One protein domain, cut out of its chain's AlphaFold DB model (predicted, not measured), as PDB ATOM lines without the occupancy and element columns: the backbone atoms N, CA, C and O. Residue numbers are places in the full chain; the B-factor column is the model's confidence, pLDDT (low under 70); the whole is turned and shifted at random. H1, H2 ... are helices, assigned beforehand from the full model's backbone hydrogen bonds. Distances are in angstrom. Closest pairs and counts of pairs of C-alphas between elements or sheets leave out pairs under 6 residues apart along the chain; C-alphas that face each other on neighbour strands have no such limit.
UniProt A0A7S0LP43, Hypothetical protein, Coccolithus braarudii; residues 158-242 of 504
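AT A GLANCE: This is residues 158 to 242 of the 504 residues of the protein "Hypothetical protein" of Coccolithus braarudii (UniProt A0A7S0LP43). Two helical hairpins, H1 with H2 and H3 with H4, make the two ends of a rounded body, H5 packs on H4, and short H6 packs on H5 and H2. The printed part has 85 residues with six named helices, H1 to H6 in order, and no named strand: all helix. It is compact, radius of gyration of the C-alphas 11.9 A, spanning 32 by 28 by 23 A.

HOW THE PARTS SIT: H1, residues 160 to 168, and H2, 172 to 180, touch, closest C-alphas Ile 163 and Val 175, 5.5 A. H3, 188 to 200, touches H4, 203 to 209, closest C-alphas Ala 193 and Ala 206, 4.8 A. Both hairpins have a shallow tilt of 20 degrees, opposite ways. H5, 215 to 227, forms a hairpin with H4, 35.0 degrees, only just steep; C-alphas 203 and 221 are closest, 5.3 A. H6, 232 to 236, touches H5, closest C-alphas Gly 223 and Ala 235, 3.7 A. In H4, 2 of 3 O i to N i+4 pairs are within hydrogen-bond range; in the other helices every pair is.

IN THESE COORDINATES: H1 begins at C-alpha 160 (155.623, 165.643, 154.055); H6 ends at C-alpha 236 (151.988, 151.869, 158.242). H3 measures 18.1 A, H5 17.9 A.

THE WHOLE: The printed part has no cut and no long link; residue 158 is under pLDDT 70.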
ATOM      1  N   ALA A 158     149.458 167.977 150.979       60.72
ATOM      2  CA  ALA A 158     149.952 166.852 151.773       60.72
ATOM      3  C   ALA A 158     151.452 166.965 152.032       60.72
ATOM      4  O   ALA A 158     152.222 166.033 151.788       60.72
ATOM      5  N   ALA A 159     151.857 168.136 152.517       78.94
ATOM      6  CA  ALA A 159     153.249 168.410 152.797       78.94
ATOM      7  C   ALA A 159     153.835 167.368 153.768       78.94
ATOM      8  O   ALA A 159     153.297 167.114 154.850       78.94
ATOM      9  N   THR A 160     154.968 166.780 153.382       89.06
ATOM     10  CA  THR A 160     155.623 165.643 154.055       89.06
ATOM     11  C   THR A 160     155.846 165.881 155.555       89.06
ATOM     12  O   THR A 160     155.723 164.959 156.361       89.06
ATOM     13  N   HIS A 161     156.118 167.127 155.952       91.75
ATOM     14  CA  HIS A 161     156.337 167.504 157.349       91.75
ATOM     15  C   HIS A 161     155.073 167.388 158.217       91.75
ATOM     16  O   HIS A 161     155.178 167.013 159.382       91.75
ATOM     17  N   ARG A 162     153.875 167.629 157.661       93.94
ATOM     18  CA  ARG A 162     152.603 167.481 158.391       93.94
ATOM     19  C   ARG A 162     152.318 166.022 158.730       93.94
ATOM     20  O   ARG A 162     151.830 165.725 159.817       93.94
ATOM     21  N   ILE A 163     152.678 165.109 157.823       94.44
ATOM     22  CA  ILE A 163     152.608 163.663 158.076       94.44
ATOM     23  C   ILE A 163     153.552 163.306 159.230       94.44
ATOM     24  O   ILE A 163     153.140 162.607 160.152       94.44
ATOM     25  N   GLY A 164     154.776 163.845 159.233       95.44
ATOM     26  CA  GLY A 164     155.732 163.675 160.332       95.44
ATOM     27  C   GLY A 164     155.201 164.155 161.682       95.44
ATOM     28  O   GLY A 164     155.271 163.415 162.663       95.44
ATOM     29  N   ALA A 165     154.612 165.351 161.729       96.94
ATOM     30  CA  ALA A 165     153.992 165.893 162.939       96.94
ATOM     31  C   ALA A 165     152.839 165.004 163.443       96.94
ATOM     32  O   ALA A 165     152.774 164.675 164.627       96.94
ATOM     33  N   ALA A 166     151.956 164.551 162.545       96.81
ATOM     34  CA  ALA A 166     150.865 163.637 162.893       96.81
ATOM     35  C   ALA A 166     151.378 162.275 163.399       96.81
ATOM     36  O   ALA A 166     150.831 161.733 164.361       96.81
ATOM     37  N   MET A 167     152.459 161.747 162.810       95.88
ATOM     38  CA  MET A 167     153.121 160.526 163.281       95.88
ATOM     39  C   MET A 167     153.680 160.696 164.700       95.88
ATOM     40  O   MET A 167     153.440 159.831 165.538       95.88
ATOM     41  N   LEU A 168     154.353 161.814 165.000       96.94
ATOM     42  CA  LEU A 168     154.871 162.112 166.345       96.94
ATOM     43  C   LEU A 168     153.760 162.314 167.383       96.94
ATOM     44  O   LEU A 168     153.943 161.989 168.553       96.94
ATOM     45  N   ARG A 169     152.591 162.808 166.962       96.81
ATOM     46  CA  ARG A 169     151.393 162.885 167.812       96.81
ATOM     47  C   ARG A 169     150.705 161.536 168.033       96.81
ATOM     48  O   ARG A 169     149.748 161.474 168.801       96.81
ATOM     49  N   SER A 170     151.132 160.473 167.346       95.88
ATOM     50  CA  SER A 170     150.382 159.211 167.243       95.88
ATOM     51  C   SER A 170     148.943 159.393 166.725       95.88
ATOM     52  O   SER A 170     148.071 158.553 166.954       95.88
ATOM     53  N   ASP A 171     148.681 160.474 165.982       96.25
ATOM     54  CA  ASP A 171     147.391 160.746 165.348       96.25
ATOM     55  C   ASP A 171     147.328 160.022 163.996       96.25
ATOM     56  O   ASP A 171     147.409 160.609 162.914       96.25
ATOM     57  N   PHE A 172     147.235 158.692 164.050       94.31
ATOM     58  CA  PHE A 172     147.269 157.863 162.843       94.31
ATOM     59  C   PHE A 172     146.043 158.062 161.947       94.31
ATOM     60  O   PHE A 172     146.098 157.773 160.753       94.31
ATOM     61  N   LYS A 173     144.944 158.594 162.491       93.62
ATOM     62  CA  LYS A 173     143.789 159.002 161.688       93.62
ATOM     63  C   LYS A 173     144.154 160.183 160.791       93.62
ATOM     64  O   LYS A 173     143.813 160.164 159.610       93.62
ATOM     65  N   GLU A 174     144.873 161.169 161.319       94.62
ATOM     66  CA  GLU A 174     145.367 162.283 160.513       94.62
ATOM     67  C   GLU A 174     146.432 161.829 159.507       94.62
ATOM     68  O   GLU A 174     146.369 162.222 158.347       94.62
ATOM     69  N   VAL A 175     147.337 160.915 159.884       94.38
ATOM     70  CA  VAL A 175     148.300 160.313 158.936       94.38
ATOM     71  C   VAL A 175     147.583 159.653 157.751       94.38
ATOM     72  O   VAL A 175     147.937 159.895 156.595       94.38
ATOM     73  N   LEU A 176     146.543 158.855 158.024       93.56
ATOM     74  CA  LEU A 176     145.704 158.237 156.994       93.56
ATOM     75  C   LEU A 176     145.087 159.294 156.070       93.56
ATOM     76  O   LEU A 176     145.120 159.136 154.851       93.56
ATOM     77  N   ASN A 177     144.524 160.361 156.644       93.00
ATOM     78  CA  ASN A 177     143.888 161.431 155.881       93.00
ATOM     79  C   ASN A 177     144.896 162.174 155.005       93.00
ATOM     80  O   ASN A 177     144.659 162.326 153.812       93.00
ATOM     81  N   LEU A 178     146.045 162.571 155.549       92.12
ATOM     82  CA  LEU A 178     147.074 163.282 154.792       92.12
ATOM     83  C   LEU A 178     147.578 162.456 153.597       92.12
ATOM     84  O   LEU A 178     147.795 163.002 152.512       92.12
ATOM     85  N   ILE A 179     147.711 161.135 153.757       90.81
ATOM     86  CA  ILE A 179     148.188 160.252 152.685       90.81
ATOM     87  C   ILE A 179     147.081 159.938 151.671       90.81
ATOM     88  O   ILE A 179     147.327 160.043 150.470       90.81
ATOM     89  N   LEU A 180     145.864 159.586 152.108       92.06
ATOM     90  CA  LEU A 180     144.830 158.993 151.242       92.06
ATOM     91  C   LEU A 180     143.634 159.898 150.919       92.06
ATOM     92  O   LEU A 180     142.856 159.531 150.039       92.06
ATOM     93  N   ALA A 181     143.443 161.043 151.582       91.38
ATOM     94  CA  ALA A 181     142.275 161.888 151.319       91.38
ATOM     95  C   ALA A 181     142.265 162.408 149.871       91.38
ATOM     96  O   ALA A 181     143.339 162.716 149.341       91.38
ATOM     97  N   PRO A 182     141.083 162.503 149.229       90.12
ATOM     98  CA  PRO A 182     140.917 163.163 147.938       90.12
ATOM     99  C   PRO A 182     141.394 164.614 147.973       90.12
ATOM    100  O   PRO A 182     141.145 165.327 148.946       90.12
ATOM    101  N   ARG A 183     142.036 165.066 146.896       85.88
ATOM    102  CA  ARG A 183     142.582 166.424 146.767       85.88
ATOM    103  C   ARG A 183     142.010 167.134 145.546       85.88
ATOM    104  O   ARG A 183     141.436 166.520 144.642       85.88
ATOM    105  N   GLN A 184     142.155 168.458 145.524       80.50
ATOM    106  CA  GLN A 184     141.640 169.285 144.431       80.50
ATOM    107  C   GLN A 184     142.464 169.124 143.146       80.50
ATOM    108  O   GLN A 184     141.893 169.120 142.061       80.50
ATOM    109  N   GLN A 185     143.784 168.966 143.272       80.88
ATOM    110  CA  GLN A 185     144.715 168.847 142.144       80.88
ATOM    111  C   GLN A 185     144.954 167.398 141.682       80.88
ATOM    112  O   GLN A 185     145.800 167.165 140.820       80.88
ATOM    113  N   ASP A 186     144.244 166.421 142.257       84.00
ATOM    114  CA  ASP A 186     144.394 165.016 141.877       84.00
ATOM    115  C   ASP A 186     144.021 164.804 140.405       84.00
ATOM    116  O   ASP A 186     143.003 165.309 139.915       84.00
ATOM    117  N   LYS A 187     144.802 163.976 139.704       88.00
ATOM    118  CA  LYS A 187     144.400 163.496 138.375       88.00
ATOM    119  C   LYS A 187     143.125 162.646 138.504       88.00
ATOM    120  O   LYS A 187     142.941 161.995 139.535       88.00
ATOM    121  N   PRO A 188     142.273 162.547 137.463       90.44
ATOM    122  CA  PRO A 188     140.999 161.824 137.551       90.44
ATOM    123  C   PRO A 188     141.104 160.390 138.099       90.44
ATOM    124  O   PRO A 188     140.283 159.976 138.911       90.44
ATOM    125  N   GLU A 189     142.142 159.644 137.708       88.25
ATOM    126  CA  GLU A 189     142.396 158.277 138.192       88.25
ATOM    127  C   GLU A 189     142.837 158.212 139.669       88.25
ATOM    128  O   GLU A 189     142.454 157.299 140.396       88.25
ATOM    129  N   GLU A 190     143.603 159.201 140.135       91.38
ATOM    130  CA  GLU A 190     144.052 159.308 141.530       91.38
ATOM    131  C   GLU A 190     142.863 159.671 142.420       91.38
ATOM    132  O   GLU A 190     142.629 159.044 143.457       91.38
ATOM    133  N   ARG A 191     142.060 160.632 141.946       92.62
ATOM    134  CA  ARG A 191     140.840 161.088 142.600       92.62
ATOM    135  C   ARG A 191     139.833 159.954 142.762       92.62
ATOM    136  O   ARG A 191     139.347 159.740 143.867       92.62
ATOM    137  N   ALA A 192     139.587 159.184 141.701       92.94
ATOM    138  CA  ALA A 192     138.671 158.046 141.737       92.94
ATOM    139  C   ALA A 192     139.071 157.009 142.801       92.94
ATOM    140  O   ALA A 192     138.226 156.552 143.570       92.94
ATOM    141  N   ALA A 193     140.361 156.665 142.893       93.62
ATOM    142  CA  ALA A 193     140.850 155.710 143.887       93.62
ATOM    143  C   ALA A 193     140.671 156.208 145.330       93.62
ATOM    144  O   ALA A 193     140.239 155.451 146.205       93.62
ATOM    145  N   ARG A 194     140.978 157.486 145.576       93.94
ATOM    146  CA  ARG A 194     140.825 158.124 146.890       93.94
ATOM    147  C   ARG A 194     139.349 158.249 147.284       93.94
ATOM    148  O   ARG A 194     138.996 157.914 148.413       93.94
ATOM    149  N   ASP A 195     138.485 158.656 146.354       94.88
ATOM    150  CA  ASP A 195     137.038 158.784 146.576       94.88
ATOM    151  C   ASP A 195     136.397 157.429 146.919       94.88
ATOM    152  O   ASP A 195     135.592 157.344 147.851       94.88
ATOM    153  N   ILE A 196     136.791 156.345 146.233       95.25
ATOM    154  CA  ILE A 196     136.338 154.984 146.565       95.25
ATOM    155  C   ILE A 196     136.713 154.645 148.005       95.25
ATOM    156  O   ILE A 196     135.839 154.286 148.790       95.25
ATOM    157  N   PHE A 197     137.980 154.812 148.391       94.44
ATOM    158  CA  PHE A 197     138.398 154.481 149.752       94.44
ATOM    159  C   PHE A 197     137.670 155.322 150.812       94.44
ATOM    160  O   PHE A 197     137.270 154.793 151.848       94.44
ATOM    161  N   PHE A 198     137.467 156.623 150.586       93.56
ATOM    162  CA  PHE A 198     136.827 157.493 151.578       93.56
ATOM    163  C   PHE A 198     135.313 157.299 151.688       93.56
ATOM    164  O   PHE A 198     134.767 157.510 152.773       93.56
ATOM    165  N   SER A 199     134.652 156.865 150.612       93.75
ATOM    166  CA  SER A 199     133.215 156.569 150.611       93.75
ATOM    167  C   SER A 199     132.887 155.179 151.157       93.75
ATOM    168  O   SER A 199     131.920 155.034 151.899       93.75
ATOM    169  N   THR A 200     133.692 154.160 150.838       92.69
ATOM    170  CA  THR A 200     133.389 152.760 151.195       92.69
ATOM    171  C   THR A 200     134.209 152.228 152.367       92.69
ATOM    172  O   THR A 200     133.807 151.255 152.999       92.69
ATOM    173  N   ARG A 201     135.368 152.839 152.653       91.56
ATOM    174  CA  ARG A 201     136.420 152.295 153.534       91.56
ATOM    175  C   ARG A 201     136.942 150.918 153.102       91.56
ATOM    176  O   ARG A 201     137.586 150.236 153.899       91.56
ATOM    177  N   ASP A 202     136.732 150.542 151.839       92.25
ATOM    178  CA  ASP A 202     137.229 149.299 151.252       92.25
ATOM    179  C   ASP A 202     138.567 149.523 150.534       92.25
ATOM    180  O   ASP A 202     138.648 150.122 149.456       92.25
ATOM    181  N   ALA A 203     139.642 149.015 151.139       94.69
ATOM    182  CA  ALA A 203     140.979 149.095 150.566       94.69
ATOM    183  C   ALA A 203     141.142 148.245 149.292       94.69
ATOM    184  O   ALA A 203     141.938 148.604 148.425       94.69
ATOM    185  N   ASN A 204     140.394 147.145 149.140       95.06
ATOM    186  CA  ASN A 204     140.498 146.278 147.965       95.06
ATOM    187  C   ASN A 204     139.962 146.971 146.716       95.06
ATOM    188  O   ASN A 204     140.620 146.934 145.676       95.06
ATOM    189  N   GLU A 205     138.800 147.621 146.811       95.06
ATOM    190  CA  GLU A 205     138.219 148.343 145.674       95.06
ATOM    191  C   GLU A 205     139.089 149.533 145.260       95.06
ATOM    192  O   GLU A 205     139.358 149.719 144.073       95.06
ATOM    193  N   ALA A 206     139.627 150.281 146.227       95.31
ATOM    194  CA  ALA A 206     140.546 151.376 145.936       95.31
ATOM    195  C   ALA A 206     141.841 150.888 145.255       95.31
ATOM    196  O   ALA A 206     142.295 151.488 144.279       95.31
ATOM    197  N   LEU A 207     142.417 149.762 145.698       95.31
ATOM    198  CA  LEU A 207     143.649 149.199 145.122       95.31
ATOM    199  C   LEU A 207     143.517 148.761 143.660       95.31
ATOM    200  O   LEU A 207     144.533 148.758 142.951       95.31
ATOM    201  N   LYS A 208     142.310 148.383 143.214       95.50
ATOM    202  CA  LYS A 208     142.045 147.984 141.820       95.50
ATOM    203  C   LYS A 208     142.234 149.142 140.848       95.50
ATOM    204  O   LYS A 208     142.729 148.923 139.747       95.50
ATOM    205  N   VAL A 209     141.849 150.350 141.258       94.88
ATOM    206  CA  VAL A 209     141.916 151.550 140.412       94.88
ATOM    207  C   VAL A 209     143.114 152.444 140.729       94.88
ATOM    208  O   VAL A 209     143.477 153.274 139.906       94.88
ATOM    209  N   MET A 210     143.753 152.278 141.894       93.31
ATOM    210  CA  MET A 210     144.864 153.135 142.300       93.31
ATOM    211  C   MET A 210     146.082 152.983 141.371       93.31
ATOM    212  O   MET A 210     146.653 151.883 141.295       93.31
ATOM    213  N   PRO A 211     146.551 154.070 140.730       91.69
ATOM    214  CA  PRO A 211     147.709 154.032 139.845       91.69
ATOM    215  C   PRO A 211     148.959 153.457 140.518       91.69
ATOM    216  O   PRO A 211     149.284 153.790 141.656       91.69
ATOM    217  N   ARG A 212     149.726 152.632 139.791       86.00
ATOM    218  CA  ARG A 212     150.939 151.968 140.320       86.00
ATOM    219  C   ARG A 212     152.018 152.933 140.820       86.00
ATOM    220  O   ARG A 212     152.795 152.558 141.690       86.00
ATOM    221  N   ARG A 213     152.056 154.152 140.278       81.56
ATOM    222  CA  ARG A 213     153.000 155.210 140.673       81.56
ATOM    223  C   ARG A 213     152.767 155.742 142.095       81.56
ATOM    224  O   ARG A 213     153.691 156.284 142.680       81.56
ATOM    225  N   MET A 214     151.569 155.567 142.656       87.12
ATOM    226  CA  MET A 214     151.215 156.016 144.008       87.12
ATOM    227  C   MET A 214     151.661 154.989 145.057       87.12
ATOM    228  O   MET A 214     150.842 154.326 145.689       87.12
ATOM    229  N   SER A 215     152.970 154.759 145.178       86.38
ATOM    230  CA  SER A 215     153.513 153.688 146.025       86.38
ATOM    231  C   SER A 215     153.131 153.816 147.486       86.38
ATOM    232  O   SER A 215     152.709 152.830 148.080       86.38
ATOM    233  N   ALA A 216     153.265 155.013 148.053       88.94
ATOM    234  CA  ALA A 216     152.971 155.272 149.454       88.94
ATOM    235  C   ALA A 216     151.507 154.941 149.771       88.94
ATOM    236  O   ALA A 216     151.215 154.191 150.704       88.94
ATOM    237  N   GLU A 217     150.591 155.446 148.946       92.50
ATOM    238  CA  GLU A 217     149.159 155.219 149.072       92.50
ATOM    239  C   GLU A 217     148.801 153.745 148.880       92.50
ATOM    240  O   GLU A 217     148.050 153.183 149.679       92.50
ATOM    241  N   ARG A 218     149.380 153.087 147.870       94.19
ATOM    242  CA  ARG A 218     149.160 151.657 147.624       94.19
ATOM    243  C   ARG A 218     149.661 150.797 148.778       94.19
ATOM    244  O   ARG A 218     148.913 149.940 149.235       94.19
ATOM    245  N   SER A 219     150.875 151.034 149.274       93.94
ATOM    246  CA  SER A 219     151.430 150.307 150.422       93.94
ATOM    247  C   SER A 219     150.567 150.490 151.668       93.94
ATOM    248  O   SER A 219     150.313 149.522 152.384       93.94
ATOM    249  N   LEU A 220     150.059 151.703 151.904       94.81
ATOM    250  CA  LEU A 220     149.151 151.958 153.017       94.81
ATOM    251  C   LEU A 220     147.817 151.216 152.850       94.81
ATOM    252  O   LEU A 220     147.366 150.568 153.792       94.81
ATOM    253  N   LEU A 221     147.206 151.242 151.661       95.75
ATOM    254  CA  LEU A 221     145.983 150.481 151.377       95.75
ATOM    255  C   LEU A 221     146.194 148.964 151.498       95.75
ATOM    256  O   LEU A 221     145.339 148.272 152.044       95.75
ATOM    257  N   GLU A 222     147.327 148.435 151.036       95.75
ATOM    258  CA  GLU A 222     147.693 147.025 151.223       95.75
ATOM    259  C   GLU A 222     147.815 146.682 152.712       95.75
ATOM    260  O   GLU A 222     147.310 145.649 153.146       95.75
ATOM    261  N   GLY A 223     148.395 147.576 153.514       95.56
ATOM    262  CA  GLY A 223     148.423 147.439 154.967       95.56
ATOM    263  C   GLY A 223     147.026 147.425 155.586       95.56
ATOM    264  O   GLY A 223     146.728 146.563 156.407       95.56
ATOM    265  N   LEU A 224     146.140 148.328 155.167       95.81
ATOM    266  CA  LEU A 224     144.761 148.393 155.668       95.81
ATOM    267  C   LEU A 224     143.938 147.164 155.266       95.81
ATOM    268  O   LEU A 224     143.087 146.721 156.034       95.81
ATOM    269  N   ARG A 225     144.202 146.587 154.090       95.31
ATOM    270  CA  ARG A 225     143.622 145.305 153.668       95.31
ATOM    271  C   ARG A 225     144.083 144.165 154.576       95.31
ATOM    272  O   ARG A 225     143.263 143.338 154.965       95.31
ATOM    273  N   ASP A 226     145.374 144.111 154.889       94.38
ATOM    274  CA  ASP A 226     145.977 142.978 155.596       94.38
ATOM    275  C   ASP A 226     145.730 143.025 157.117       94.38
ATOM    276  O   ASP A 226     145.552 141.982 157.745       94.38
ATOM    277  N   PHE A 227     145.703 144.222 157.712       92.81
ATOM    278  CA  PHE A 227     145.594 144.429 159.164       92.81
ATOM    279  C   PHE A 227     144.241 144.999 159.621       92.81
ATOM    280  O   PHE A 227     144.009 145.140 160.823       92.81
ATOM    281  N   GLY A 228     143.344 145.305 158.680       88.44
ATOM    282  CA  GLY A 228     142.034 145.900 158.932       88.44
ATOM    283  C   GLY A 228     142.031 147.429 158.816       88.44
ATOM    284  O   GLY A 228     142.997 148.112 159.156       88.44
ATOM    285  N   SER A 229     140.899 147.981 158.370       82.50
ATOM    286  CA  SER A 229     140.744 149.407 158.035       82.50
ATOM    287  C   SER A 229     140.854 150.368 159.226       82.50
ATOM    288  O   SER A 229     141.053 151.565 159.028       82.50
ATOM    289  N   SER A 230     140.746 149.864 160.458       82.62
ATOM    290  CA  SER A 230     140.894 150.643 161.692       82.62
ATOM    291  C   SER A 230     142.315 150.629 162.267       82.62
ATOM    292  O   SER A 230     142.646 151.502 163.069       82.62
ATOM    293  N   ASN A 231     143.175 149.684 161.866       90.19
ATOM    294  CA  ASN A 231     144.523 149.535 162.418       90.19
ATOM    295  C   ASN A 231     145.575 150.227 161.541       90.19
ATOM    296  O   ASN A 231     146.421 149.593 160.906       90.19
ATOM    297  N   VAL A 232     145.517 151.559 161.511       91.31
ATOM    298  CA  VAL A 232     146.410 152.367 160.671       91.31
ATOM    299  C   VAL A 232     147.877 152.199 161.077       91.31
ATOM    300  O   VAL A 232     148.736 152.122 160.207       91.31
ATOM    301  N   LEU A 233     148.181 152.080 162.374       92.44
ATOM    302  CA  LEU A 233     149.558 151.886 162.839       92.44
ATOM    303  C   LEU A 233     150.174 150.596 162.273       92.44
ATOM    304  O   LEU A 233     151.285 150.629 161.748       92.44
ATOM    305  N   ALA A 234     149.448 149.474 162.317       92.56
ATOM    306  CA  ALA A 234     149.925 148.241 161.694       92.56
ATOM    307  C   ALA A 234     150.015 148.383 160.168       92.56
ATOM    308  O   ALA A 234     150.993 147.937 159.572       92.56
ATOM    309  N   ALA A 235     149.056 149.067 159.534       94.44
ATOM    310  CA  ALA A 235     149.097 149.328 158.098       94.44
ATOM    311  C   ALA A 235     150.329 150.144 157.675       94.44
ATOM    312  O   ALA A 235     150.918 149.861 156.631       94.44
ATOM    313  N   LEU A 236     150.782 151.088 158.508       91.69
ATOM    314  CA  LEU A 236     151.988 151.869 158.242       91.69
ATOM    315  C   LEU A 236     153.245 150.995 158.133       91.69
ATOM    316  O   LEU A 236     154.164 151.362 157.407       91.69
ATOM    317  N   SER A 237     153.290 149.820 158.770       90.12
ATOM    318  CA  SER A 237     154.430 148.895 158.652       90.12
ATOM    319  C   SER A 237     154.667 148.382 157.222       90.12
ATOM    320  O   SER A 237     155.773 147.943 156.914       90.12
ATOM    321  N   ARG A 238     153.663 148.475 156.333       91.75
ATOM    322  CA  ARG A 238     153.817 148.179 154.899       91.75
ATOM    323  C   ARG A 238     154.563 149.264 154.134       91.75
ATOM    324  O   ARG A 238     155.073 148.970 153.055       91.75
ATOM    325  N   LEU A 239     154.628 150.493 154.648       89.69
ATOM    326  CA  LEU A 239     155.474 151.510 154.036       89.69
ATOM    327  C   LEU A 239     156.946 151.171 154.300       89.69
ATOM    328  O   LEU A 239     157.300 150.821 155.436       89.69
ATOM    329  N   PRO A 240     157.822 151.350 153.294       85.69
ATOM    330  CA  PRO A 240     159.260 151.238 153.486       85.69
ATOM    331  C   PRO A 240     159.717 152.052 154.700       85.69
ATOM    332  O   PRO A 240     159.269 153.183 154.917       85.69
ATOM    333  N   LYS A 241     160.603 151.471 155.516       84.06
ATOM    334  CA  LYS A 241     161.134 152.127 156.723       84.06
ATOM    335  C   LYS A 241     161.761 153.480 156.389       84.06
ATOM    336  O   LYS A 241     161.566 154.441 157.129       84.06
ATOM    337  N   THR A 242     162.450 153.544 155.254       80.50
ATOM    338  CA  THR A 242     162.967 154.766 154.645       80.50
ATOM    339  C   THR A 242     161.851 155.807 154.523       80.50
ATOM    340  O   THR A 242     161.899 156.832 155.200       80.50
TER     341      THR A 242